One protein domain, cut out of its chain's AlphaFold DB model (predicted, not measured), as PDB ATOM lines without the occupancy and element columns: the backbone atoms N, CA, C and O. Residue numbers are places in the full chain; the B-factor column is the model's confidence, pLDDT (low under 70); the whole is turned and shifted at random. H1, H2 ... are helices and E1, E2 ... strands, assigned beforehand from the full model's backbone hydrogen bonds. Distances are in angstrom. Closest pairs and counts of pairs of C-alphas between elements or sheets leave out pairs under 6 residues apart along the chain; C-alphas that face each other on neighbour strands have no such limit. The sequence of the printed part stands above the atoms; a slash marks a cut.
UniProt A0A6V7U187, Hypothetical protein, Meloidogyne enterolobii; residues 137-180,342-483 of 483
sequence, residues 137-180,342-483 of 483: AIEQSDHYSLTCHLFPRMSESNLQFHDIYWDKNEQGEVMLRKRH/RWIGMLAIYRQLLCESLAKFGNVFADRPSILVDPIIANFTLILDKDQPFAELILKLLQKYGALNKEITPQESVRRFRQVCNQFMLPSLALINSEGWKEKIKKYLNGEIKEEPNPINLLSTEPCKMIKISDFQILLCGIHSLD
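AT A GLANCE: This is residues 137 to 180 and 342 to 483 of the 483 residues of the protein "Hypothetical protein" of Meloidogyne enterolobii (UniProt A0A6V7U187). A kinked helix, H5, makes the core, with H4 and H6 beside it as a loose up-and-down bundle of three, while H2 crosses its first part and H3 meets it about perpendicular. A small strand hairpin, E1 and E2, lies at one far end and H7 at the other; the strands E3 and E4 pair near the first residues of H3. The printed part has 186 residues, with eight named helices and four named strands in the order H1 E1 E2 H2 E3 H3 H4 H5 H6 H7 H8 E4, and is mostly helix; both two-stranded sheets are antiparallel. It is compact, with a radius of gyration of the C-alphas of 17.9 A and spans of 53 by 38 by 26 A.

HOW THE PARTS SIT: H1, residues 146 to 150, touches residues 381 to 385 of H3, residues 375 to 386; the closest C-alphas are those of Thr 147 and Thr 381, 5.3 A apart. E1, residues 165 to 168, and E2, residues 174 to 177, form an antiparallel hairpin, with N 175 and O 167 at 2.8 A. H2, residues 342 to 361, touches H5, residues 410 to 430, about perpendicular at 83 degrees, closest at C-alphas 349 and 414, 5.8 A. E3, residues 371 to 373, is the antiparallel neighbour of E4, residues 473 to 475, with N 372 and O 474 at 2.9 A. H3 touches H5 at 75 degrees, about perpendicular, closest at C-alphas 376 and 421, 6.5 A. H4, residues 388 to 400, forms a helical hairpin with H5 at a steep tilt of 44 degrees, opposite ways, closest at C-alphas 398 and 417, 6.5 A. H6, residues 435 to 446, touches H4 at a steep tilt of 39 degrees, the same way, closest at C-alphas 393 and 442, 6.7 A. H7, residues 455 to 461, touches H5 at a shallow tilt of 9 degrees, closest at C-alphas 427 and 455, 6.3 A. H8, residues 469 to 472, only just touches H3, with 3 pairs of C-alphas within 8 A, closest at C-alphas 375 and 472, 5.1 A. Every O i to N i+4 pair is within hydrogen-bond range in H1, H4, H6 and H7, against 15 of 16 in H2, 6 of 8 in H3 and 14 of 17 in H5; H8 is too short for such a pair.

IN THESE COORDINATES: H1 begins at C-alpha 146, (175.220, 215.738, 305.815), and E4 ends at C-alpha 475, (184.754, 212.797, 294.245). H2 is 30.0 A long, H5 28.5 A, H4 18.5 A, H6 16.2 A and H3 16.1 A. H5 has a kink of 37 degrees near residue 421.

THE WHOLE: The C-alphas of Glu 170 and Thr 461, the two farthest apart, are 55.2 A apart. Residues 181 to 341 are not printed, and C-alphas 180 and 342 are 22.6 A apart across the cut. The link from H1 to E1, 14 residues, is long. The mean pLDDT of the printed part is 78.2; residues 137 to 142, 153 to 180, 361 to 370 and 476 to 483 are under 70.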
ATOM      1  N   ALA A 137     190.352 219.257 299.065       39.16
ATOM      2  CA  ALA A 137     189.507 218.920 300.199       39.16
ATOM      3  C   ALA A 137     188.505 220.060 300.463       39.16
ATOM      4  O   ALA A 137     188.595 220.813 301.433       39.16
ATOM      5  N   ILE A 138     187.453 220.101 299.636       42.16
ATOM      6  CA  ILE A 138     186.115 220.445 300.138       42.16
ATOM      7  C   ILE A 138     185.893 219.620 301.421       42.16
ATOM      8  O   ILE A 138     186.392 218.498 301.517       42.16
ATOM      9  N   GLU A 139     185.102 220.126 302.369       44.78
ATOM     10  CA  GLU A 139     184.837 219.564 303.713       44.78
ATOM     11  C   GLU A 139     184.173 218.156 303.736       44.78
ATOM     12  O   GLU A 139     183.611 217.729 304.736       44.78
ATOM     13  N   GLN A 140     184.287 217.384 302.652       47.22
ATOM     14  CA  GLN A 140     184.052 215.942 302.522       47.22
ATOM     15  C   GLN A 140     184.822 215.087 303.552       47.22
ATOM     16  O   GLN A 140     184.506 213.903 303.694       47.22
ATOM     17  N   SER A 141     185.826 215.661 304.227       49.66
ATOM     18  CA  SER A 141     186.557 215.086 305.364       49.66
ATOM     19  C   SER A 141     185.849 215.260 306.713       49.66
ATOM     20  O   SER A 141     186.209 214.572 307.665       49.66
ATOM     21  N   ASP A 142     184.857 216.149 306.823       67.94
ATOM     22  CA  ASP A 142     184.016 216.247 308.016       67.94
ATOM     23  C   ASP A 142     182.970 215.123 308.005       67.94
ATOM     24  O   ASP A 142     181.950 215.193 307.305       67.94
ATOM     25  N   HIS A 143     183.209 214.076 308.800       74.25
ATOM     26  CA  HIS A 143     182.286 212.949 308.929       74.25
ATOM     27  C   HIS A 143     180.996 213.299 309.687       74.25
ATOM     28  O   HIS A 143     180.056 212.498 309.677       74.25
ATOM     29  N   TYR A 144     180.915 214.497 310.279       83.69
ATOM     30  CA  TYR A 144     179.699 215.065 310.859       83.69
ATOM     31  C   TYR A 144     178.803 215.772 309.828       83.69
ATOM     32  O   TYR A 144     177.647 216.056 310.143       83.69
ATOM     33  N   SER A 145     179.280 216.040 308.608       81.94
ATOM     34  CA  SER A 145     178.498 216.733 307.571       81.94
ATOM     35  C   SER A 145     177.394 215.852 306.969       81.94
ATOM     36  O   SER A 145     177.577 214.648 306.762       81.94
ATOM     37  N   LEU A 146     176.248 216.436 306.599       83.00
ATOM     38  CA  LEU A 146     175.220 215.738 305.815       83.00
ATOM     39  C   LEU A 146     175.783 215.300 304.449       83.00
ATOM     40  O   LEU A 146     175.443 214.229 303.943       83.00
ATOM     41  N   THR A 147     176.696 216.101 303.892       79.38
ATOM     42  CA  THR A 147     177.471 215.807 302.674       79.38
ATOM     43  C   THR A 147     178.175 214.446 302.738       79.38
ATOM     44  O   THR A 147     178.049 213.648 301.808       79.38
ATOM     45  N   CYS A 148     178.858 214.136 303.848       76.81
ATOM     46  CA  CYS A 148     179.584 212.877 304.026       76.81
ATOM     47  C   CYS A 148     178.682 211.641 303.855       76.81
ATOM     48  O   CYS A 148     179.047 210.711 303.133       76.81
ATOM     49  N   HIS A 149     177.497 211.659 304.477       79.56
ATOM     50  CA  HIS A 149     176.550 210.534 304.498       79.56
ATOM     51  C   HIS A 149     175.656 210.491 303.250       79.56
ATOM     52  O   HIS A 149     175.205 209.423 302.836       79.56
ATOM     53  N   LEU A 150     175.412 211.628 302.588       80.56
ATOM     54  CA  LEU A 150     174.606 211.677 301.365       80.56
ATOM     55  C   LEU A 150     175.340 211.251 300.090       80.56
ATOM     56  O   LEU A 150     174.652 211.001 299.104       80.56
ATOM     57  N   PHE A 151     176.665 211.131 300.063       77.38
ATOM     58  CA  PHE A 151     177.371 210.681 298.854       77.38
ATOM     59  C   PHE A 151     177.525 209.147 298.856       77.38
ATOM     60  O   PHE A 151     177.843 208.586 299.905       77.38
ATOM     61  N   PRO A 152     177.332 208.443 297.721       70.19
ATOM     62  CA  PRO A 152     177.580 207.004 297.642       70.19
ATOM     63  C   PRO A 152     179.045 206.669 297.975       70.19
ATOM     64  O   PRO A 152     179.963 207.058 297.251       70.19
ATOM     65  N   ARG A 153     179.282 205.926 299.063       65.69
ATOM     66  CA  ARG A 153     180.625 205.471 299.471       65.69
ATOM     67  C   ARG A 153     180.829 203.995 299.148       65.69
ATOM     68  O   ARG A 153     180.031 203.157 299.570       65.69
ATOM     69  N   MET A 154     181.908 203.686 298.432       56.66
ATOM     70  CA  MET A 154     182.368 202.314 298.194       56.66
ATOM     71  C   MET A 154     182.983 201.737 299.470       56.66
ATOM     72  O   MET A 154     183.739 202.420 300.154       56.66
ATOM     73  N   SER A 155     182.681 200.477 299.781       53.81
ATOM     74  CA  SER A 155     183.274 199.767 300.910       53.81
ATOM     75  C   SER A 155     184.596 199.124 300.530       53.81
ATOM     76  O   SER A 155     184.656 198.308 299.604       53.81
ATOM     77  N   GLU A 156     185.635 199.381 301.321       50.75
ATOM     78  CA  GLU A 156     186.914 198.674 301.202       50.75
ATOM     79  C   GLU A 156     186.796 197.165 301.467       50.75
ATOM     80  O   GLU A 156     187.629 196.379 301.017       50.75
ATOM     81  N   SER A 157     185.758 196.754 302.204       48.56
ATOM     82  CA  SER A 157     185.565 195.366 302.638       48.56
ATOM     83  C   SER A 157     185.038 194.434 301.542       48.56
ATOM     84  O   SER A 157     185.255 193.224 301.617       48.56
ATOM     85  N   ASN A 158     184.320 194.966 300.544       52.56
ATOM     86  CA  ASN A 158     183.616 194.150 299.548       52.56
ATOM     87  C   ASN A 158     183.460 194.784 298.150       52.56
ATOM     88  O   ASN A 158     182.862 194.148 297.284       52.56
ATOM     89  N   LEU A 159     183.978 196.000 297.922       52.66
ATOM     90  CA  LEU A 159     183.859 196.748 296.660       52.66
ATOM     91  C   LEU A 159     182.402 196.950 296.187       52.66
ATOM     92  O   LEU A 159     182.114 196.993 294.993       52.66
ATOM     93  N   GLN A 160     181.477 197.094 297.136       54.56
ATOM     94  CA  GLN A 160     180.096 197.528 296.924       54.56
ATOM     95  C   GLN A 160     179.825 198.783 297.754       54.56
ATOM     96  O   GLN A 160     180.534 199.066 298.717       54.56
ATOM     97  N   PHE A 161     178.771 199.527 297.429       59.72
ATOM     98  CA  PHE A 161     178.396 200.705 298.208       59.72
ATOM     99  C   PHE A 161     177.928 200.327 299.628       59.72
ATOM    100  O   PHE A 161     177.435 199.222 299.865       59.72
ATOM    101  N   HIS A 162     178.119 201.215 300.605       55.03
ATOM    102  CA  HIS A 162     177.781 200.949 302.015       55.03
ATOM    103  C   HIS A 162     176.272 200.962 302.312       55.03
ATOM    104  O   HIS A 162     175.822 200.347 303.275       55.03
ATOM    105  N   ASP A 163     175.495 201.621 301.465       59.94
ATOM    106  CA  ASP A 163     174.081 201.966 301.633       59.94
ATOM    107  C   ASP A 163     173.196 201.487 300.466       59.94
ATOM    108  O   ASP A 163     171.976 201.400 300.579       59.94
ATOM    109  N   ILE A 164     173.823 201.127 299.348       57.69
ATOM    110  CA  ILE A 164     173.205 200.613 298.128       57.69
ATOM    111  C   ILE A 164     173.805 199.233 297.836       57.69
ATOM    112  O   ILE A 164     174.999 199.005 298.037       57.69
ATOM    113  N   TYR A 165     173.009 198.296 297.317       50.78
ATOM    114  CA  TYR A 165     173.572 197.269 296.438       50.78
ATOM    115  C   TYR A 165     172.970 197.390 295.043       50.78
ATOM    116  O   TYR A 165     171.759 197.545 294.875       50.78
ATOM    117  N   TRP A 166     173.863 197.355 294.055       50.69
ATOM    118  CA  TRP A 166     173.512 197.245 292.653       50.69
ATOM    119  C   TRP A 166     173.144 195.794 292.375       50.69
ATOM    120  O   TRP A 166     173.989 194.905 292.474       50.69
ATOM    121  N   ASP A 167     171.885 195.563 292.040       46.88
ATOM    122  CA  ASP A 167     171.453 194.327 291.405       46.88
ATOM    123  C   ASP A 167     171.398 194.526 289.885       46.88
ATOM    124  O   ASP A 167     171.359 195.662 289.404       46.88
ATOM    125  N   LYS A 168     171.362 193.436 289.118       46.94
ATOM    126  CA  LYS A 168     170.997 193.487 287.700       46.94
ATOM    127  C   LYS A 168     169.694 192.737 287.491       46.94
ATOM    128  O   LYS A 168     169.558 191.610 287.960       46.94
ATOM    129  N   ASN A 169     168.744 193.353 286.791       56.09
ATOM    130  CA  ASN A 169     167.561 192.622 286.346       56.09
ATOM    131  C   ASN A 169     167.929 191.615 285.239       56.09
ATOM    132  O   ASN A 169     169.064 191.563 284.761       56.09
ATOM    133  N   GLU A 170     166.960 190.800 284.829       59.34
ATOM    134  CA  GLU A 170     167.144 189.753 283.813       59.34
ATOM    135  C   GLU A 170     167.520 190.329 282.431       59.34
ATOM    136  O   GLU A 170     168.105 189.639 281.601       59.34
ATOM    137  N   GLN A 171     167.241 191.617 282.212       57.84
ATOM    138  CA  GLN A 171     167.595 192.408 281.035       57.84
ATOM    139  C   GLN A 171     169.022 192.998 281.114       57.84
ATOM    140  O   GLN A 171     169.504 193.588 280.150       57.84
ATOM    141  N   GLY A 172     169.718 192.831 282.246       48.41
ATOM    142  CA  GLY A 172     171.070 193.342 282.495       48.41
ATOM    143  C   GLY A 172     171.138 194.797 282.975       48.41
ATOM    144  O   GLY A 172     172.239 195.293 283.236       48.41
ATOM    145  N   GLU A 173     169.993 195.467 283.122       47.75
ATOM    146  CA  GLU A 173     169.886 196.837 283.622       47.75
ATOM    147  C   GLU A 173     170.193 196.883 285.122       47.75
ATOM    148  O   GLU A 173     169.804 196.005 285.897       47.75
ATOM    149  N   VAL A 174     170.901 197.929 285.541       47.16
ATOM    150  CA  VAL A 174     171.367 198.088 286.918       47.16
ATOM    151  C   VAL A 174     170.259 198.697 287.780       47.16
ATOM    152  O   VAL A 174     169.866 199.846 287.581       47.16
ATOM    153  N   MET A 175     169.773 197.937 288.763       47.44
ATOM    154  CA  MET A 175     168.722 198.354 289.692       47.44
ATOM    155  C   MET A 175     169.268 198.584 291.104       47.44
ATOM    156  O   MET A 175     170.047 197.793 291.636       47.44
ATOM    157  N   LEU A 176     168.794 199.650 291.749       54.38
ATOM    158  CA  LEU A 176     169.017 199.911 293.171       54.38
ATOM    159  C   LEU A 176     168.144 198.963 294.009       54.38
ATOM    160  O   LEU A 176     166.920 198.972 293.857       54.38
ATOM    161  N   ARG A 177     168.733 198.184 294.926       53.81
ATOM    162  CA  ARG A 177     167.962 197.392 295.904       53.81
ATOM    163  C   ARG A 177     168.235 197.780 297.359       53.81
ATOM    164  O   ARG A 177     169.344 198.128 297.760       53.81
ATOM    165  N   LYS A 178     167.162 197.683 298.149       57.06
ATOM    166  CA  LYS A 178     167.047 198.101 299.551       57.06
ATOM    167  C   LYS A 178     167.861 197.220 300.508       57.06
ATOM    168  O   LYS A 178     167.672 196.003 300.535       57.06
ATOM    169  N   ARG A 179     168.662 197.844 301.380       62.34
ATOM    170  CA  ARG A 179     169.142 197.235 302.635       62.34
ATOM    171  C   ARG A 179     168.087 197.403 303.737       62.34
ATOM    172  O   ARG A 179     167.336 198.377 303.761       62.34
ATOM    173  N   HIS A 180     167.982 196.428 304.641       69.62
ATOM    174  CA  HIS A 180     167.047 196.515 305.767       69.62
ATOM    175  C   HIS A 180     167.651 197.362 306.896       69.62
ATOM    176  O   HIS A 180     168.364 196.834 307.746       69.62
ATOM    177  N   ARG A 342     160.990 217.379 306.534       91.12
ATOM    178  CA  ARG A 342     160.570 218.175 305.373       91.12
ATOM    179  C   ARG A 342     161.543 218.040 304.198       91.12
ATOM    180  O   ARG A 342     161.164 218.310 303.059       91.12
ATOM    181  N   TRP A 343     162.780 217.615 304.455       91.38
ATOM    182  CA  TRP A 343     163.812 217.445 303.436       91.38
ATOM    183  C   TRP A 343     163.799 216.070 302.762       91.38
ATOM    184  O   TRP A 343     164.373 215.945 301.683       91.38
ATOM    185  N   ILE A 344     163.105 215.061 303.309       91.50
ATOM    186  CA  ILE A 344     163.062 213.684 302.766       91.50
ATOM    187  C   ILE A 344     162.797 213.669 301.253       91.50
ATOM    188  O   ILE A 344     163.448 212.940 300.508       91.50
ATOM    189  N   GLY A 345     161.871 214.511 300.783       90.62
ATOM    190  CA  GLY A 345     161.546 214.623 299.361       90.62
ATOM    191  C   GLY A 345     162.671 215.199 298.497       90.62
ATOM    192  O   GLY A 345     162.943 214.652 297.432       90.62
ATOM    193  N   MET A 346     163.348 216.266 298.939       93.31
ATOM    194  CA  MET A 346     164.460 216.847 298.172       93.31
ATOM    195  C   MET A 346     165.709 215.961 298.231       93.31
ATOM    196  O   MET A 346     166.403 215.831 297.230       93.31
ATOM    197  N   LEU A 347     165.953 215.295 299.365       92.19
ATOM    198  CA  LEU A 347     167.082 214.384 299.546       92.19
ATOM    199  C   LEU A 347     166.938 213.114 298.704       92.19
ATOM    200  O   LEU A 347     167.930 212.650 298.153       92.19
ATOM    201  N   ALA A 348     165.718 212.595 298.531       88.25
ATOM    202  CA  ALA A 348     165.447 211.484 297.620       88.25
ATOM    203  C   ALA A 348     165.736 211.858 296.152       88.25
ATOM    204  O   ALA A 348     166.386 211.100 295.435       88.25
ATOM    205  N   ILE A 349     165.324 213.055 295.710       91.12
ATOM    206  CA  ILE A 349     165.617 213.552 294.351       91.12
ATOM    207  C   ILE A 349     167.119 213.810 294.175       91.12
ATOM    208  O   ILE A 349     167.694 213.466 293.146       91.12
ATOM    209  N   TYR A 350     167.777 214.363 295.192       91.50
ATOM    210  CA  TYR A 350     169.221 214.576 295.196       91.50
ATOM    211  C   TYR A 350     170.011 213.255 295.158       91.50
ATOM    212  O   TYR A 350     170.996 213.137 294.430       91.50
ATOM    213  N   ARG A 351     169.541 212.220 295.867       84.88
ATOM    214  CA  ARG A 351     170.092 210.861 295.791       84.88
ATOM    215  C   ARG A 351     169.891 210.224 294.419       84.88
ATOM    216  O   ARG A 351     170.845 209.669 293.883       84.88
ATOM    217  N   GLN A 352     168.711 210.368 293.817       84.38
ATOM    218  CA  GLN A 352     168.478 209.953 292.430       84.38
ATOM    219  C   GLN A 352     169.441 210.669 291.467       84.38
ATOM    220  O   GLN A 352     170.051 210.022 290.619       84.38
ATOM    221  N   LEU A 353     169.650 211.979 291.640       87.31
ATOM    222  CA  LEU A 353     170.581 212.767 290.833       87.31
ATOM    223  C   LEU A 353     172.044 212.301 290.975       87.31
ATOM    224  O   LEU A 353     172.767 212.236 289.977       87.31
ATOM    225  N   LEU A 354     172.483 211.966 292.191       81.75
ATOM    226  CA  LEU A 354     173.799 211.367 292.438       81.75
ATOM    227  C   LEU A 354     173.937 210.019 291.716       81.75
ATOM    228  O   LEU A 354     174.930 209.808 291.025       81.75
ATOM    229  N   CYS A 355     172.930 209.146 291.805       76.06
ATOM    230  CA  CYS A 355     172.916 207.851 291.120       76.06
ATOM    231  C   CYS A 355     172.921 207.985 289.586       76.06
ATOM    232  O   CYS A 355     173.672 207.276 288.924       76.06
ATOM    233  N   GLU A 356     172.147 208.910 289.011       78.25
ATOM    234  CA  GLU A 356     172.145 209.189 287.564       78.25
ATOM    235  C   GLU A 356     173.491 209.750 287.085       78.25
ATOM    236  O   GLU A 356     173.994 209.363 286.029       78.25
ATOM    237  N   SER A 357     174.105 210.632 287.878       79.44
ATOM    238  CA  SER A 357     175.425 211.197 287.575       79.44
ATOM    239  C   SER A 357     176.517 210.126 287.662       79.44
ATOM    240  O   SER A 357     177.366 210.039 286.777       79.44
ATOM    241  N   LEU A 358     176.451 209.254 288.672       73.69
ATOM    242  CA  LEU A 358     177.349 208.115 288.833       73.69
ATOM    243  C   LEU A 358     177.191 207.091 287.698       73.69
ATOM    244  O   LEU A 358     178.192 206.671 287.136       73.69
ATOM    245  N   ALA A 359     175.965 206.746 287.297       70.69
ATOM    246  CA  ALA A 359     175.720 205.818 286.189       70.69
ATOM    247  C   ALA A 359     176.146 206.377 284.815       70.69
ATOM    248  O   ALA A 359     176.464 205.608 283.909       70.69
ATOM    249  N   LYS A 360     176.154 207.708 284.650       73.25
ATOM    250  CA  LYS A 360     176.551 208.383 283.404       73.25
ATOM    251  C   LYS A 360     178.058 208.632 283.291       73.25
ATOM    252  O   LYS A 360     178.599 208.534 282.192       73.25
ATOM    253  N   PHE A 361     178.709 209.029 284.384       67.12
ATOM    254  CA  PHE A 361     180.104 209.489 284.375       67.12
ATOM    255  C   PHE A 361     181.069 208.537 285.085       67.12
ATOM    256  O   PHE A 361     182.261 208.545 284.784       67.12
ATOM    257  N   GLY A 362     180.576 207.714 286.010       58.97
ATOM    258  CA  GLY A 362     181.381 206.723 286.701       58.97
ATOM    259  C   GLY A 362     181.365 205.384 285.981       58.97
ATOM    260  O   GLY A 362     180.339 204.711 285.899       58.97
ATOM    261  N   ASN A 363     182.541 204.924 285.558       56.31
ATOM    262  CA  ASN A 363     182.741 203.487 285.454       56.31
ATOM    263  C   ASN A 363     182.883 202.945 286.884       56.31
ATOM    264  O   ASN A 363     183.955 203.027 287.479       56.31
ATOM    265  N   VAL A 364     181.789 202.397 287.422       48.22
ATOM    266  CA  VAL A 364     181.684 201.841 288.789       48.22
ATOM    267  C   VAL A 364     182.724 200.735 289.073       48.22
ATOM    268  O   VAL A 364     182.971 200.407 290.231       48.22
ATOM    269  N   PHE A 365     183.367 200.194 288.033       46.75
ATOM    270  CA  PHE A 365     184.396 199.155 288.110       46.75
ATOM    271  C   PHE A 365     185.789 199.614 287.634       46.75
ATOM    272  O   PHE A 365     186.651 198.770 287.412       46.75
ATOM    273  N   ALA A 366     186.031 200.916 287.443       47.59
ATOM    274  CA  ALA A 366     187.363 201.424 287.110       47.59
ATOM    275  C   ALA A 366     188.206 201.708 288.361       47.59
ATOM    276  O   ALA A 366     187.723 202.292 289.326       47.59
ATOM    277  N   ASP A 367     189.518 201.481 288.275       44.59
ATOM    278  CA  ASP A 367     190.521 201.885 289.287       44.59
ATOM    279  C   ASP A 367     190.800 203.415 289.325       44.59
ATOM    280  O   ASP A 367     191.817 203.887 289.824       44.59
ATOM    281  N   ARG A 368     189.874 204.169 288.722       49.16
ATOM    282  CA  ARG A 368     189.641 205.616 288.598       49.16
ATOM    283  C   ARG A 368     188.745 206.295 289.648       49.16
ATOM    284  O   ARG A 368     187.535 206.107 289.502       49.16
ATOM    285  N   PRO A 369     189.191 207.141 290.601       55.38
ATOM    286  CA  PRO A 369     188.262 208.078 291.245       55.38
ATOM    287  C   PRO A 369     187.503 208.899 290.188       55.38
ATOM    288  O   PRO A 369     188.103 209.588 289.364       55.38
ATOM    289  N   SER A 370     186.172 208.806 290.194       59.16
ATOM    290  CA  SER A 370     185.316 209.517 289.237       59.16
ATOM    291  C   SER A 370     185.079 210.951 289.711       59.16
ATOM    292  O   SER A 370     184.185 211.205 290.520       59.16
ATOM    293  N   ILE A 371     185.916 211.873 289.226       71.12
ATOM    294  CA  ILE A 371     185.798 213.311 289.493       71.12
ATOM    295  C   ILE A 371     184.717 213.906 288.584       71.12
ATOM    296  O   ILE A 371     184.830 213.847 287.359       71.12
ATOM    297  N   LEU A 372     183.684 214.508 289.175       78.56
ATOM    298  CA  LEU A 372     182.661 215.284 288.471       78.56
ATOM    299  C   LEU A 372     182.789 216.767 288.832       78.56
ATOM    300  O   LEU A 372     182.904 217.104 290.003       78.56
ATOM    301  N   VAL A 373     182.700 217.654 287.842       83.88
ATOM    302  CA  VAL A 373     182.473 219.089 288.069       83.88
ATOM    303  C   VAL A 373     180.972 219.353 287.990       83.88
ATOM    304  O   VAL A 373     180.400 219.303 286.901       83.88
ATOM    305  N   ASP A 374     180.322 219.630 289.121       87.69
ATOM    306  CA  ASP A 374     178.903 220.003 289.144       87.69
ATOM    307  C   ASP A 374     178.583 220.948 290.319       87.69
ATOM    308  O   ASP A 374     178.551 220.513 291.471       87.69
ATOM    309  N   PRO A 375     178.298 222.240 290.074       88.50
ATOM    310  CA  PRO A 375     178.063 223.197 291.151       88.50
ATOM    311  C   PRO A 375     176.766 222.941 291.929       88.50
ATOM    312  O   PRO A 375     176.665 223.376 293.076       88.50
ATOM    313  N   ILE A 376     175.781 222.236 291.353       91.50
ATOM    314  CA  ILE A 376     174.572 221.854 292.089       91.50
ATOM    315  C   ILE A 376     174.929 220.764 293.095       91.50
ATOM    316  O   ILE A 376     174.606 220.893 294.273       91.50
ATOM    317  N   ILE A 377     175.615 219.713 292.643       88.69
ATOM    318  CA  ILE A 377     175.957 218.574 293.503       88.69
ATOM    319  C   ILE A 377     176.999 218.985 294.561       88.69
ATOM    320  O   ILE A 377     176.900 218.570 295.708       88.69
ATOM    321  N   ALA A 378     177.940 219.878 294.240       85.62
ATOM    322  CA  ALA A 378     178.961 220.315 295.196       85.62
ATOM    323  C   ALA A 378     178.388 221.145 296.363       85.62
ATOM    324  O   ALA A 378     178.865 221.033 297.489       85.62
ATOM    325  N   ASN A 379     177.371 221.980 296.108       87.44
ATOM    326  CA  ASN A 379     176.921 222.997 297.069       87.44
ATOM    327  C   ASN A 379     175.569 222.700 297.725       87.44
ATOM    328  O   ASN A 379     175.274 223.278 298.769       87.44
ATOM    329  N   PHE A 380     174.730 221.838 297.144       91.38
ATOM    330  CA  PHE A 380     173.378 221.613 297.662       91.38
ATOM    331  C   PHE A 380     173.388 221.114 299.114       91.38
ATOM    332  O   PHE A 380     172.669 221.655 299.951       91.38
ATOM    333  N   THR A 381     174.238 220.140 299.443       86.31
ATOM    334  CA  THR A 381     174.355 219.618 300.814       86.31
ATOM    335  C   THR A 381     175.011 220.615 301.766       86.31
ATOM    336  O   THR A 381     174.554 220.734 302.898       86.31
ATOM    337  N   LEU A 382     175.979 221.411 301.298       84.38
ATOM    338  CA  LEU A 382     176.583 222.494 302.083       84.38
ATOM    339  C   LEU A 382     175.555 223.574 302.465       84.38
ATOM    340  O   LEU A 382     175.617 224.112 303.566       84.38
ATOM    341  N   ILE A 383     174.577 223.858 301.596       88.06
ATOM    342  CA  ILE A 383     173.456 224.763 301.904       88.06
ATOM    343  C   ILE A 383     172.530 224.156 302.967       88.06
ATOM    344  O   ILE A 383     172.083 224.876 303.854       88.06
ATOM    345  N   LEU A 384     172.275 222.844 302.935       87.81
ATOM    346  CA  LEU A 384     171.513 222.173 303.996       87.81
ATOM    347  C   LEU A 384     172.265 222.191 305.340       87.81
ATOM    348  O   LEU A 384     171.664 222.490 306.371       87.81
ATOM    349  N   ASP A 385     173.571 221.923 305.332       81.94
ATOM    350  CA  ASP A 385     174.413 221.935 306.535       81.94
ATOM    351  C   ASP A 385     174.548 223.355 307.134       81.94
ATOM    352  O   ASP A 385     174.434 223.526 308.350       81.94
ATOM    353  N   LYS A 386     174.762 224.387 306.299       82.88
ATOM    354  CA  LYS A 386     175.208 225.726 306.744       82.88
ATOM    355  C   LYS A 386     174.192 226.866 306.587       82.88
ATOM    356  O   LYS A 386     174.353 227.893 307.240       82.88
ATOM    357  N   ASP A 387     173.150 226.720 305.767       87.38
ATOM    358  CA  ASP A 387     172.190 227.791 305.440       87.38
ATOM    359  C   ASP A 387     170.735 227.284 305.462       87.38
ATOM    360  O   ASP A 387     170.016 227.229 304.460       87.38
ATOM    361  N   GLN A 388     170.290 226.920 306.667       84.94
ATOM    362  CA  GLN A 388     168.926 226.459 306.956       84.94
ATOM    363  C   GLN A 388     167.824 227.404 306.408       84.94
ATOM    364  O   GLN A 388     166.852 226.898 305.836       84.94
ATOM    365  N   PRO A 389     167.931 228.753 306.500       89.62
ATOM    366  CA  PRO A 389     166.950 229.651 305.887       89.62
ATOM    367  C   PRO A 389     166.869 229.506 304.364       89.62
ATOM    368  O   PRO A 389     165.766 229.481 303.811       89.62
ATOM    369  N   PHE A 390     168.003 229.373 303.669       92.75
ATOM    370  CA  PHE A 390     168.002 229.184 302.221       92.75
ATOM    371  C   PHE A 390     167.542 227.778 301.814       92.75
ATOM    372  O   PHE A 390     166.795 227.646 300.843       92.75
ATOM    373  N   ALA A 391     167.857 226.747 302.604       92.00
ATOM    374  CA  ALA A 391     167.294 225.405 302.451       92.00
ATOM    375  C   ALA A 391     165.750 225.406 302.487       92.00
ATOM    376  O   ALA A 391     165.104 224.736 301.675       92.00
ATOM    377  N   GLU A 392     165.126 226.210 303.359       92.94
ATOM    378  CA  GLU A 392     163.667 226.385 303.360       92.94
ATOM    379  C   GLU A 392     163.130 227.120 302.124       92.94
ATOM    380  O   GLU A 392     162.021 226.820 301.668       92.94
ATOM    381  N   LEU A 393     163.874 228.083 301.571       95.44
ATOM    382  CA  LEU A 393     163.495 228.749 300.320       95.44
ATOM    383  C   LEU A 393     163.585 227.770 299.140       95.44
ATOM    384  O   LEU A 393     162.647 227.695 298.346       95.44
ATOM    385  N   ILE A 394     164.641 226.952 299.072       95.94
ATOM    386  CA  ILE A 394     164.790 225.889 298.066       95.94
ATOM    387  C   ILE A 394     163.661 224.856 298.194       95.94
ATOM    388  O   ILE A 394     163.059 224.504 297.183       95.94
ATOM    389  N   LEU A 395     163.282 224.436 299.410       96.06
ATOM    390  CA  LEU A 395     162.121 223.558 299.626       96.06
ATOM    391  C   LEU A 395     160.835 224.145 299.020       96.06
ATOM    392  O   LEU A 395     160.130 223.461 298.277       96.06
ATOM    393  N   LYS A 396     160.543 225.417 299.314       96.31
ATOM    394  CA  LYS A 396     159.346 226.122 298.826       96.31
ATOM    395  C   LYS A 396     159.372 226.306 297.304       96.31
ATOM    396  O   LYS A 396     158.332 226.180 296.662       96.31
ATOM    397  N   LEU A 397     160.545 226.526 296.702       96.94
ATOM    398  CA  LEU A 397     160.712 226.544 295.243       96.94
ATOM    399  C   LEU A 397     160.466 225.152 294.634       96.94
ATOM    400  O   LEU A 397     159.664 225.025 293.714       96.94
ATOM    401  N   LEU A 398     161.065 224.086 295.174       97.56
ATOM    402  CA  LEU A 398     160.847 222.708 294.705       97.56
ATOM    403  C   LEU A 398     159.375 222.261 294.820       97.56
ATOM    404  O   LEU A 398     158.914 221.443 294.021       97.56
ATOM    405  N   GLN A 399     158.622 222.826 295.772       96.00
ATOM    406  CA  GLN A 399     157.163 222.707 295.844       96.00
ATOM    407  C   GLN A 399     156.470 223.536 294.743       96.00
ATOM    408  O   GLN A 399     155.684 222.975 293.982       96.00
ATOM    409  N   LYS A 400     156.792 224.833 294.604       95.81
ATOM    410  CA  LYS A 400     156.185 225.766 293.627       95.81
ATOM    411  C   LYS A 400     156.358 225.320 292.168       95.81
ATOM    412  O   LYS A 400     155.404 225.390 291.402       95.81
ATOM    413  N   TYR A 401     157.531 224.803 291.798       96.50
ATOM    414  CA  TYR A 401     157.806 224.243 290.462       96.50
ATOM    415  C   TYR A 401     157.442 222.753 290.337       96.50
ATOM    416  O   TYR A 401     157.754 222.115 289.332       96.50
ATOM    417  N   GLY A 402     156.792 222.170 291.350       96.62
ATOM    418  CA  GLY A 402     156.282 220.802 291.301       96.62
ATOM    419  C   GLY A 402     157.356 219.735 291.075       96.62
ATOM    420  O   GLY A 402     157.055 218.718 290.457       96.62
ATOM    421  N   ALA A 403     158.592 219.956 291.540       96.25
ATOM    422  CA  ALA A 403     159.650 218.939 291.557       96.25
ATOM    423  C   ALA A 403     159.355 217.835 292.585       96.25
ATOM    424  O   ALA A 403     159.800 216.707 292.433       96.25
ATOM    425  N   LEU A 404     158.582 218.169 293.625       93.50
ATOM    426  CA  LEU A 404     158.178 217.273 294.713       93.50
ATOM    427  C   LEU A 404     156.791 216.625 294.508       93.50
ATOM    428  O   LEU A 404     156.250 216.048 295.455       93.50
ATOM    429  N   ASN A 405     156.194 216.725 293.311       91.56
ATOM    430  CA  ASN A 405     154.925 216.045 293.020       91.56
ATOM    431  C   ASN A 405     155.130 214.512 293.027       91.56
ATOM    432  O   ASN A 405     156.140 214.013 292.541       91.56
ATOM    433  N   LYS A 406     154.165 213.760 293.568       85.31
ATOM    434  CA  LYS A 406     154.173 212.286 293.589       85.31
ATOM    435  C   LYS A 406     153.734 211.649 292.262       85.31
ATOM    436  O   LYS A 406     153.893 210.447 292.100       85.31
ATOM    437  N   GLU A 407     153.171 212.434 291.343       89.69
ATOM    438  CA  GLU A 407     152.619 211.963 290.059       89.69
ATOM    439  C   GLU A 407     153.634 211.971 288.901       89.69
ATOM    440  O   GLU A 407     153.343 211.455 287.825       89.69
ATOM    441  N   ILE A 408     154.813 212.576 289.091       91.00
ATOM    442  CA  ILE A 408     155.865 212.667 288.066       91.00
ATOM    443  C   ILE A 408     156.938 211.592 288.260       91.00
ATOM    444  O   ILE A 408     157.128 211.066 289.357       91.00
ATOM    445  N   THR A 409     157.671 211.272 287.193       87.62
ATOM    446  CA  THR A 409     158.770 210.301 287.261       87.62
ATOM    447  C   THR A 409     159.961 210.846 288.069       87.62
ATOM    448  O   THR A 409     160.135 212.070 288.171       87.62
ATOM    449  N   PRO A 410     160.829 209.975 288.622       85.38
ATOM    450  CA  PRO A 410     162.056 210.406 289.297       85.38
ATOM    451  C   PRO A 410     162.943 211.292 288.411       85.38
ATOM    452  O   PRO A 410     163.446 212.309 288.877       85.38
ATOM    453  N   GLN A 411     163.050 210.977 287.117       86.44
ATOM    454  CA  GLN A 411     163.840 211.737 286.146       86.44
ATOM    455  C   GLN A 411     163.260 213.143 285.902       86.44
ATOM    456  O   GLN A 411     164.000 214.120 285.825       86.44
ATOM    457  N   GLU A 412     161.930 213.280 285.832       92.12
ATOM    458  CA  GLU A 412     161.268 214.590 285.724       92.12
ATOM    459  C   GLU A 412     161.408 215.397 287.028       92.12
ATOM    460  O   GLU A 412     161.594 216.617 286.986       92.12
ATOM    461  N   SER A 413     161.415 214.726 288.185       92.81
ATOM    462  CA  SER A 413     161.724 215.355 289.478       92.81
ATOM    463  C   SER A 413     163.162 215.885 289.513       92.81
ATOM    464  O   SER A 413     163.373 217.039 289.885       92.81
ATOM    465  N   VAL A 414     164.145 215.100 289.050       93.06
ATOM    466  CA  VAL A 414     165.551 215.525 288.910       93.06
ATOM    467  C   VAL A 414     165.692 216.682 287.918       93.06
ATOM    468  O   VAL A 414     166.397 217.652 288.208       93.06
ATOM    469  N   ARG A 415     164.988 216.648 286.777       95.81
ATOM    470  CA  ARG A 415     165.004 217.737 285.787       95.81
ATOM    471  C   ARG A 415     164.491 219.051 286.387       95.81
ATOM    472  O   ARG A 415     165.150 220.082 286.245       95.81
ATOM    473  N   ARG A 416     163.360 219.016 287.101       97.56
ATOM    474  CA  ARG A 416     162.789 220.187 287.798       97.56
ATOM    475  C   ARG A 416     163.671 220.661 288.951       97.56
ATOM    476  O   ARG A 416     163.847 221.862 289.126       97.56
ATOM    477  N   PHE A 417     164.274 219.738 289.699       97.19
ATOM    478  CA  PHE A 417     165.237 220.051 290.755       97.19
ATOM    479  C   PHE A 417     166.464 220.786 290.202       97.19
ATOM    480  O   PHE A 417     166.814 221.852 290.711       97.19
ATOM    481  N   ARG A 418     167.069 220.290 289.111       96.25
ATOM    482  CA  ARG A 418     168.170 220.986 288.429       96.25
ATOM    483  C   ARG A 418     167.740 222.349 287.883       96.25
ATOM    484  O   ARG A 418     168.517 223.289 288.001       96.25
ATOM    485  N   GLN A 419     166.525 222.490 287.344       95.75
ATOM    486  CA  GLN A 419     165.995 223.789 286.905       95.75
ATOM    487  C   GLN A 419     165.919 224.794 288.069       95.75
ATOM    488  O   GLN A 419     166.465 225.889 287.956       95.75
ATOM    489  N   VAL A 420     165.327 224.405 289.205       96.31
ATOM    490  CA  VAL A 420     165.250 225.248 290.414       96.31
ATOM    491  C   VAL A 420     166.644 225.614 290.934       96.31
ATOM    492  O   VAL A 420     166.899 226.777 291.242       96.31
ATOM    493  N   CYS A 421     167.573 224.658 290.989       95.38
ATOM    494  CA  CYS A 421     168.929 224.926 291.461       95.38
ATOM    495  C   CYS A 421     169.707 225.844 290.500       95.38
ATOM    496  O   CYS A 421     170.327 226.803 290.956       95.38
ATOM    497  N   ASN A 422     169.620 225.632 289.183       92.62
ATOM    498  CA  ASN A 422     170.220 226.523 288.181       92.62
ATOM    499  C   ASN A 422     169.695 227.961 288.303       92.62
ATOM    500  O   ASN A 422     170.473 228.908 288.244       92.62
ATOM    501  N   GLN A 423     168.381 228.123 288.477       93.00
ATOM    502  CA  GLN A 423     167.734 229.433 288.456       93.00
ATOM    503  C   GLN A 423     167.875 230.211 289.770       93.00
ATOM    504  O   GLN A 423     168.005 231.431 289.731       93.00
ATOM    505  N   PHE A 424     167.852 229.532 290.922       94.25
ATOM    506  CA  PHE A 424     167.787 230.189 292.233       94.25
ATOM    507  C   PHE A 424     169.009 229.937 293.122       94.25
ATOM    508  O   PHE A 424     169.388 230.828 293.883       94.25
ATOM    509  N   MET A 425     169.654 228.770 293.007       93.06
ATOM    510  CA  MET A 425     170.782 228.372 293.859       93.06
ATOM    511  C   MET A 425     172.128 228.837 293.295       93.06
ATOM    512  O   MET A 425     172.866 229.527 293.992       93.06
ATOM    513  N   LEU A 426     172.427 228.550 292.024       89.94
ATOM    514  CA  LEU A 426     173.689 228.964 291.394       89.94
ATOM    515  C   LEU A 426     173.973 230.482 291.453       89.94
ATOM    516  O   LEU A 426     175.104 230.832 291.789       89.94
ATOM    517  N   PRO A 427     173.010 231.402 291.229       91.25
ATOM    518  CA  PRO A 427     173.282 232.834 291.389       91.25
ATOM    519  C   PRO A 427     173.692 233.228 292.816       91.25
ATOM    520  O   PRO A 427     174.583 234.056 292.976       91.25
ATOM    521  N   SER A 428     173.146 232.594 293.863       89.75
ATOM    522  CA  SER A 428     173.579 232.868 295.247       89.75
ATOM    523  C   SER A 428     175.035 232.461 295.523       89.75
ATOM    524  O   SER A 428     175.685 233.066 296.372       89.75
ATOM    525  N   LEU A 429     175.564 231.490 294.769       86.62
ATOM    526  CA  LEU A 429     176.968 231.076 294.829       86.62
ATOM    527  C   LEU A 429     177.896 232.038 294.070       86.62
ATOM    528  O   LEU A 429     179.087 232.067 294.365       86.62
ATOM    529  N   ALA A 430     177.371 232.811 293.113       88.31
ATOM    530  CA  ALA A 430     178.130 233.742 292.275       88.31
ATOM    531  C   ALA A 430     178.218 235.168 292.849       88.31
ATOM    532  O   ALA A 430     179.195 235.874 292.604       88.31
ATOM    533  N   LEU A 431     177.220 235.597 293.622       89.88
ATOM    534  CA  LEU A 431     177.184 236.924 294.245       89.88
ATOM    535  C   LEU A 431     178.248 237.096 295.343       89.88
ATOM    536  O   LEU A 431     178.620 236.142 296.031       89.88
ATOM    537  N   ILE A 432     178.685 238.343 295.560       87.38
ATOM    538  CA  ILE A 432     179.437 238.732 296.768       87.38
ATOM    539  C   ILE A 432     178.503 238.792 297.990       87.38
ATOM    540  O   ILE A 432     178.899 238.392 299.080       87.38
ATOM    541  N   ASN A 433     177.255 239.238 297.809       88.50
ATOM    542  CA  ASN A 433     176.219 239.235 298.845       88.50
ATOM    543  C   ASN A 433     174.942 238.552 298.329       88.50
ATOM    544  O   ASN A 433     174.276 239.065 297.431       88.50
ATOM    545  N   SER A 434     174.582 237.407 298.912       90.31
ATOM    546  CA  SER A 434     173.390 236.638 298.536       90.31
ATOM    547  C   SER A 434     172.091 237.087 299.211       90.31
ATOM    548  O   SER A 434     171.019 236.663 298.782       90.31
ATOM    549  N   GLU A 435     172.132 237.918 300.255       91.38
ATOM    550  CA  GLU A 435     170.953 238.155 301.106       91.38
ATOM    551  C   GLU A 435     169.847 238.934 300.388       91.38
ATOM    552  O   GLU A 435     168.671 238.580 300.496       91.38
ATOM    553  N   GLY A 436     170.205 239.920 299.558       89.81
ATOM    554  CA  GLY A 436     169.239 240.625 298.707       89.81
ATOM    555  C   GLY A 436     168.526 239.691 297.717       89.81
ATOM    556  O   GLY A 436     167.337 239.859 297.437       89.81
ATOM    557  N   TRP A 437     169.219 238.652 297.241       92.12
ATOM    558  CA  TRP A 437     168.650 237.630 296.363       92.12
ATOM    559  C   TRP A 437     167.740 236.652 297.114       92.12
ATOM    560  O   TRP A 437     166.622 236.393 296.662       92.12
ATOM    561  N   LYS A 438     168.157 236.170 298.292       93.88
ATOM    562  CA  LYS A 438     167.323 235.331 299.171       93.88
ATOM    563  C   LYS A 438     166.036 236.050 299.577       93.88
ATOM    564  O   LYS A 438     164.958 235.460 299.504       93.88
ATOM    565  N   GLU A 439     166.117 237.336 299.920       93.38
ATOM    566  CA  GLU A 439     164.940 238.149 300.234       93.38
ATOM    567  C   GLU A 439     164.041 238.345 299.000       93.38
ATOM    568  O   GLU A 439     162.823 238.208 299.102       93.38
ATOM    569  N   LYS A 440     164.606 238.568 297.804       92.81
ATOM    570  CA  LYS A 440     163.827 238.640 296.552       92.81
ATOM    571  C   LYS A 440     163.103 237.321 296.237       92.81
ATOM    572  O   LYS A 440     161.933 237.347 295.853       92.81
ATOM    573  N   ILE A 441     163.750 236.173 296.463       95.25
ATOM    574  CA  ILE A 441     163.130 234.839 296.371       95.25
ATOM    575  C   ILE A 441     161.996 234.693 297.392       95.25
ATOM    576  O   ILE A 441     160.893 234.288 297.027       95.25
ATOM    577  N   LYS A 442     162.236 235.047 298.658       95.88
ATOM    578  CA  LYS A 442     161.243 234.995 299.741       95.88
ATOM    579  C   LYS A 442     159.998 235.818 299.399       95.88
ATOM    580  O   LYS A 442     158.889 235.300 299.492       95.88
ATOM    581  N   LYS A 443     160.170 237.039 298.887       95.38
ATOM    582  CA  LYS A 443     159.071 237.909 298.433       95.38
ATOM    583  C   LYS A 443     158.298 237.336 297.237       95.38
ATOM    584  O   LYS A 443     157.070 237.407 297.211       95.38
ATOM    585  N   TYR A 444     158.976 236.694 296.285       95.69
ATOM    586  CA  TYR A 444     158.329 235.969 295.177       95.69
ATOM    587  C   TYR A 444     157.583 234.693 295.623       95.69
ATOM    588  O   TYR A 444     156.577 234.302 295.023       95.69
ATOM    589  N   LEU A 445     158.050 234.023 296.679       95.38
ATOM    590  CA  LEU A 445     157.351 232.889 297.292       95.38
ATOM    591  C   LEU A 445     156.127 233.337 298.103       95.38
ATOM    592  O   LEU A 445     155.103 232.659 298.062       95.38
ATOM    593  N   ASN A 446     156.207 234.491 298.769       94.38
ATOM    594  CA  ASN A 446     155.099 235.117 299.497       94.38
ATOM    595  C   ASN A 446     154.037 235.751 298.573       94.38
ATOM    596  O   ASN A 446     152.939 236.060 299.028       94.38
ATOM    597  N   GLY A 447     154.353 235.972 297.290       93.19
ATOM    598  CA  GLY A 447     153.480 236.660 296.330       93.19
ATOM    599  C   GLY A 447     153.545 238.193 296.382       93.19
ATOM    600  O   GLY A 447     152.786 238.856 295.679       93.19
ATOM    601  N   GLU A 448     154.467 238.763 297.167       94.69
ATOM    602  CA  GLU A 448     154.740 240.210 297.231       94.69
ATOM    603  C   GLU A 448     155.295 240.750 295.901       94.69
ATOM    604  O   GLU A 448     155.073 241.906 295.548       94.69
ATOM    605  N   ILE A 449     156.003 239.901 295.150       93.12
ATOM    606  CA  ILE A 449     156.487 240.177 293.795       93.12
ATOM    607  C   ILE A 449     155.796 239.197 292.843       93.12
ATOM    608  O   ILE A 449     155.858 237.985 293.052       93.12
ATOM    609  N   LYS A 450     155.140 239.718 291.798       88.12
ATOM    610  CA  LYS A 450     154.473 238.905 290.762       88.12
ATOM    611  C   LYS A 450     155.450 238.345 289.730       88.12
ATOM    612  O   LYS A 450     155.260 237.229 289.256       88.12
ATOM    613  N   GLU A 451     156.462 239.128 289.372       90.31
ATOM    614  CA  GLU A 451     157.486 238.730 288.409       90.31
ATOM    615  C   GLU A 451     158.443 237.701 289.007       90.31
ATOM    616  O   GLU A 451     158.856 237.786 290.166       90.31
ATOM    617  N   GLU A 452     158.817 236.727 288.187       91.19
ATOM    618  CA  GLU A 452     159.769 235.699 288.575       91.19
ATOM    619  C   GLU A 452     161.186 236.292 288.697       91.19
ATOM    620  O   GLU A 452     161.631 236.990 287.781       91.19
ATOM    621  N   PRO A 453     161.926 236.042 289.797       89.88
ATOM    622  CA  PRO A 453     163.285 236.539 289.950       89.88
ATOM    623  C   PRO A 453     164.194 236.010 288.832       89.88
ATOM    624  O   PRO A 453     164.609 234.852 288.836       89.88
ATOM    625  N   ASN A 454     164.500 236.876 287.865       87.62
ATOM    626  CA  ASN A 454     165.397 236.577 286.755       87.62
ATOM    627  C   ASN A 454     166.867 236.675 287.222       87.62
ATOM    628  O   ASN A 454     167.305 237.771 287.595       87.62
ATOM    629  N   PRO A 455     167.638 235.571 287.186       87.00
ATOM    630  CA  PRO A 455     169.026 235.568 287.629       87.00
ATOM    631  C   PRO A 455     169.986 236.235 286.636       87.00
ATOM    632  O   PRO A 455     171.030 236.714 287.058       87.00
ATOM    633  N   ILE A 456     169.651 236.322 285.343       86.75
ATOM    634  CA  ILE A 456     170.521 236.957 284.338       86.75
ATOM    635  C   ILE A 456     170.616 238.458 284.617       86.75
ATOM    636  O   ILE A 456     171.715 238.998 284.722       86.75
ATOM    637  N   ASN A 457     169.469 239.116 284.825       85.00
ATOM    638  CA  ASN A 457     169.431 240.539 285.163       85.00
ATOM    639  C   ASN A 457     170.209 240.806 286.461       85.00
ATOM    640  O   ASN A 457     171.038 241.708 286.497       85.00
ATOM    641  N   LEU A 458     170.000 239.976 287.488       85.75
ATOM    642  CA  LEU A 458     170.699 240.063 288.773       85.75
ATOM    643  C   LEU A 458     172.226 239.980 288.615       85.75
ATOM    644  O   LEU A 458     172.938 240.850 289.100       85.75
ATOM    645  N   LEU A 459     172.728 238.965 287.907       86.50
ATOM    646  CA  LEU A 459     174.165 238.763 287.684       86.50
ATOM    647  C   LEU A 459     174.789 239.828 286.761       86.50
ATOM    648  O   LEU A 459     176.011 239.939 286.705       86.50
ATOM    649  N   SER A 460     173.970 240.614 286.051       86.75
ATOM    650  CA  SER A 460     174.421 241.764 285.256       86.75
ATOM    651  C   SER A 460     174.456 243.093 286.027       86.75
ATOM    652  O   SER A 460     175.097 244.032 285.563       86.75
ATOM    653  N   THR A 461     173.783 243.188 287.184       87.38
ATOM    654  CA  THR A 461     173.701 244.424 287.991       87.38
ATOM    655  C   THR A 461     174.389 244.329 289.350       87.38
ATOM    656  O   THR A 461     174.876 245.339 289.851       87.38
ATOM    657  N   GLU A 462     174.414 243.147 289.966       90.00
ATOM    658  CA  GLU A 462     174.961 242.933 291.309       90.00
ATOM    659  C   GLU A 462     176.446 242.526 291.271       90.00
ATOM    660  O   GLU A 462     176.877 241.804 290.364       90.00
ATOM    661  N   PRO A 463     177.250 242.920 292.277       91.06
ATOM    662  CA  PRO A 463     178.660 242.559 292.338       91.06
ATOM    663  C   PRO A 463     178.841 241.048 292.571       91.06
ATOM    664  O   PRO A 463     178.457 240.496 293.607       91.06
ATOM    665  N   CYS A 464     179.463 240.379 291.599       90.94
ATOM    666  CA  CYS A 464     179.754 238.945 291.617       90.94
ATOM    667  C   CYS A 464     181.227 238.679 291.972       90.94
ATOM    668  O   CYS A 464     182.111 239.456 291.612       90.94
ATOM    669  N   LYS A 465     181.504 237.569 292.664       88.88
ATOM    670  CA  LYS A 465     182.873 237.099 292.940       88.88
ATOM    671  C   LYS A 465     183.383 236.226 291.793       88.88
ATOM    672  O   LYS A 465     182.604 235.565 291.110       88.88
ATOM    673  N   MET A 466     184.704 236.177 291.615       85.31
ATOM    674  CA  MET A 466     185.322 235.196 290.723       85.31
ATOM    675  C   MET A 466     185.069 233.786 291.270       85.31
ATOM    676  O   MET A 466     185.392 233.500 292.421       85.31
ATOM    677  N   ILE A 467     184.510 232.913 290.435       83.00
ATOM    678  CA  ILE A 467     184.250 231.512 290.763       83.00
ATOM    679  C   ILE A 467     185.331 230.661 290.094       83.00
ATOM    680  O   ILE A 467     185.464 230.710 288.869       83.00
ATOM    681  N   LYS A 468     186.091 229.869 290.857       83.81
ATOM    682  CA  LYS A 468     186.989 228.876 290.261       83.81
ATOM    683  C   LYS A 468     186.208 227.582 290.006       83.81
ATOM    684  O   LYS A 468     185.457 227.117 290.856       83.81
ATOM    685  N   ILE A 469     186.419 226.961 288.848       79.38
ATOM    686  CA  ILE A 469     185.752 225.696 288.481       79.38
ATOM    687  C   ILE A 469     186.289 224.508 289.314       79.38
ATOM    688  O   ILE A 469     185.590 223.511 289.491       79.38
ATOM    689  N   SER A 470     187.499 224.634 289.878       80.38
ATOM    690  CA  SER A 470     188.076 223.715 290.873       80.38
ATOM    691  C   SER A 470     187.165 223.485 292.074       80.38
ATOM    692  O   SER A 470     187.032 222.357 292.534       80.38
ATOM    693  N   ASP A 471     186.494 224.539 292.533       79.62
ATOM    694  CA  ASP A 471     185.795 224.577 293.823       79.62
ATOM    695  C   ASP A 471     184.471 223.781 293.778       79.62
ATOM    696  O   ASP A 471     183.780 223.627 294.783       79.62
ATOM    697  N   PHE A 472     184.124 223.254 292.598       82.69
ATOM    698  CA  PHE A 472     182.985 222.373 292.341       82.69
ATOM    699  C   PHE A 472     183.403 220.974 291.863       82.69
ATOM    700  O   PHE A 472     182.573 220.254 291.302       82.69
ATOM    701  N   GLN A 473     184.673 220.590 292.036       78.81
ATOM    702  CA  GLN A 473     185.134 219.225 291.789       78.81
ATOM    703  C   GLN A 473     184.679 218.293 292.916       78.81
ATOM    704  O   GLN A 473     184.880 218.552 294.098       78.81
ATOM    705  N   ILE A 474     184.055 217.184 292.529       76.44
ATOM    706  CA  ILE A 474     183.404 216.233 293.422       76.44
ATOM    707  C   ILE A 474     183.972 214.851 293.179       76.44
ATOM    708  O   ILE A 474     183.949 214.346 292.057       76.44
ATOM    709  N   LEU A 475     184.379 214.196 294.257       72.88
ATOM    710  CA  LEU A 475     184.754 212.797 294.245       72.88
ATOM    711  C   LEU A 475     183.497 211.925 294.442       72.88
ATOM    712  O   LEU A 475     183.129 211.593 295.566       72.88
ATOM    713  N   LEU A 476     182.817 211.558 293.345       64.44
ATOM    714  CA  LEU A 476     181.554 210.789 293.394       64.44
ATOM    715  C   LEU A 476     181.706 209.369 293.959       64.44
ATOM    716  O   LEU A 476     180.721 208.756 294.363       64.44
ATOM    717  N   CYS A 477     182.923 208.829 293.945       60.44
ATOM    718  CA  CYS A 477     183.287 207.540 294.528       60.44
ATOM    719  C   CYS A 477     184.603 207.712 295.281       60.44
ATOM    720  O   CYS A 477     185.677 207.419 294.757       60.44
ATOM    721  N   GLY A 478     184.505 208.274 296.484       53.25
ATOM    722  CA  GLY A 478     185.644 208.477 297.369       53.25
ATOM    723  C   GLY A 478     185.909 207.300 298.292       53.25
ATOM    724  O   GLY A 478     185.042 206.451 298.509       53.25
ATOM    725  N   ILE A 479     187.106 207.321 298.879       45.91
ATOM    726  CA  ILE A 479     187.460 206.507 300.044       45.91
ATOM    727  C   ILE A 479     186.469 206.828 301.184       45.91
ATOM    728  O   ILE A 479     185.843 207.899 301.222       45.91
ATOM    729  N   HIS A 480     186.253 205.856 302.063       43.03
ATOM    730  CA  HIS A 480     185.368 205.977 303.215       43.03
ATOM    731  C   HIS A 480     186.022 206.835 304.320       43.03
ATOM    732  O   HIS A 480     187.240 206.979 304.364       43.03
ATOM    733  N   SER A 481     185.217 207.452 305.185       39.84
ATOM    734  CA  SER A 481     185.669 208.385 306.238       39.84
ATOM    735  C   SER A 481     185.400 207.878 307.662       39.84
ATOM    736  O   SER A 481     185.542 208.630 308.623       39.84
ATOM    737  N   LEU A 482     184.973 206.618 307.798       40.09
ATOM    738  CA  LEU A 482     184.587 205.980 309.065       40.09
ATOM    739  C   LEU A 482     185.395 204.697 309.359       40.09
ATOM    740  O   LEU A 482     184.966 203.903 310.200       40.09
ATOM    741  N   ASP A 483     186.527 204.503 308.675       34.97
ATOM    742  CA  ASP A 483     187.513 203.432 308.911       34.97
ATOM    743  C   ASP A 483     188.799 204.005 309.546       34.97
ATOM    744  O   ASP A 483     189.285 205.048 309.048       34.97
TER     745      ASP A 483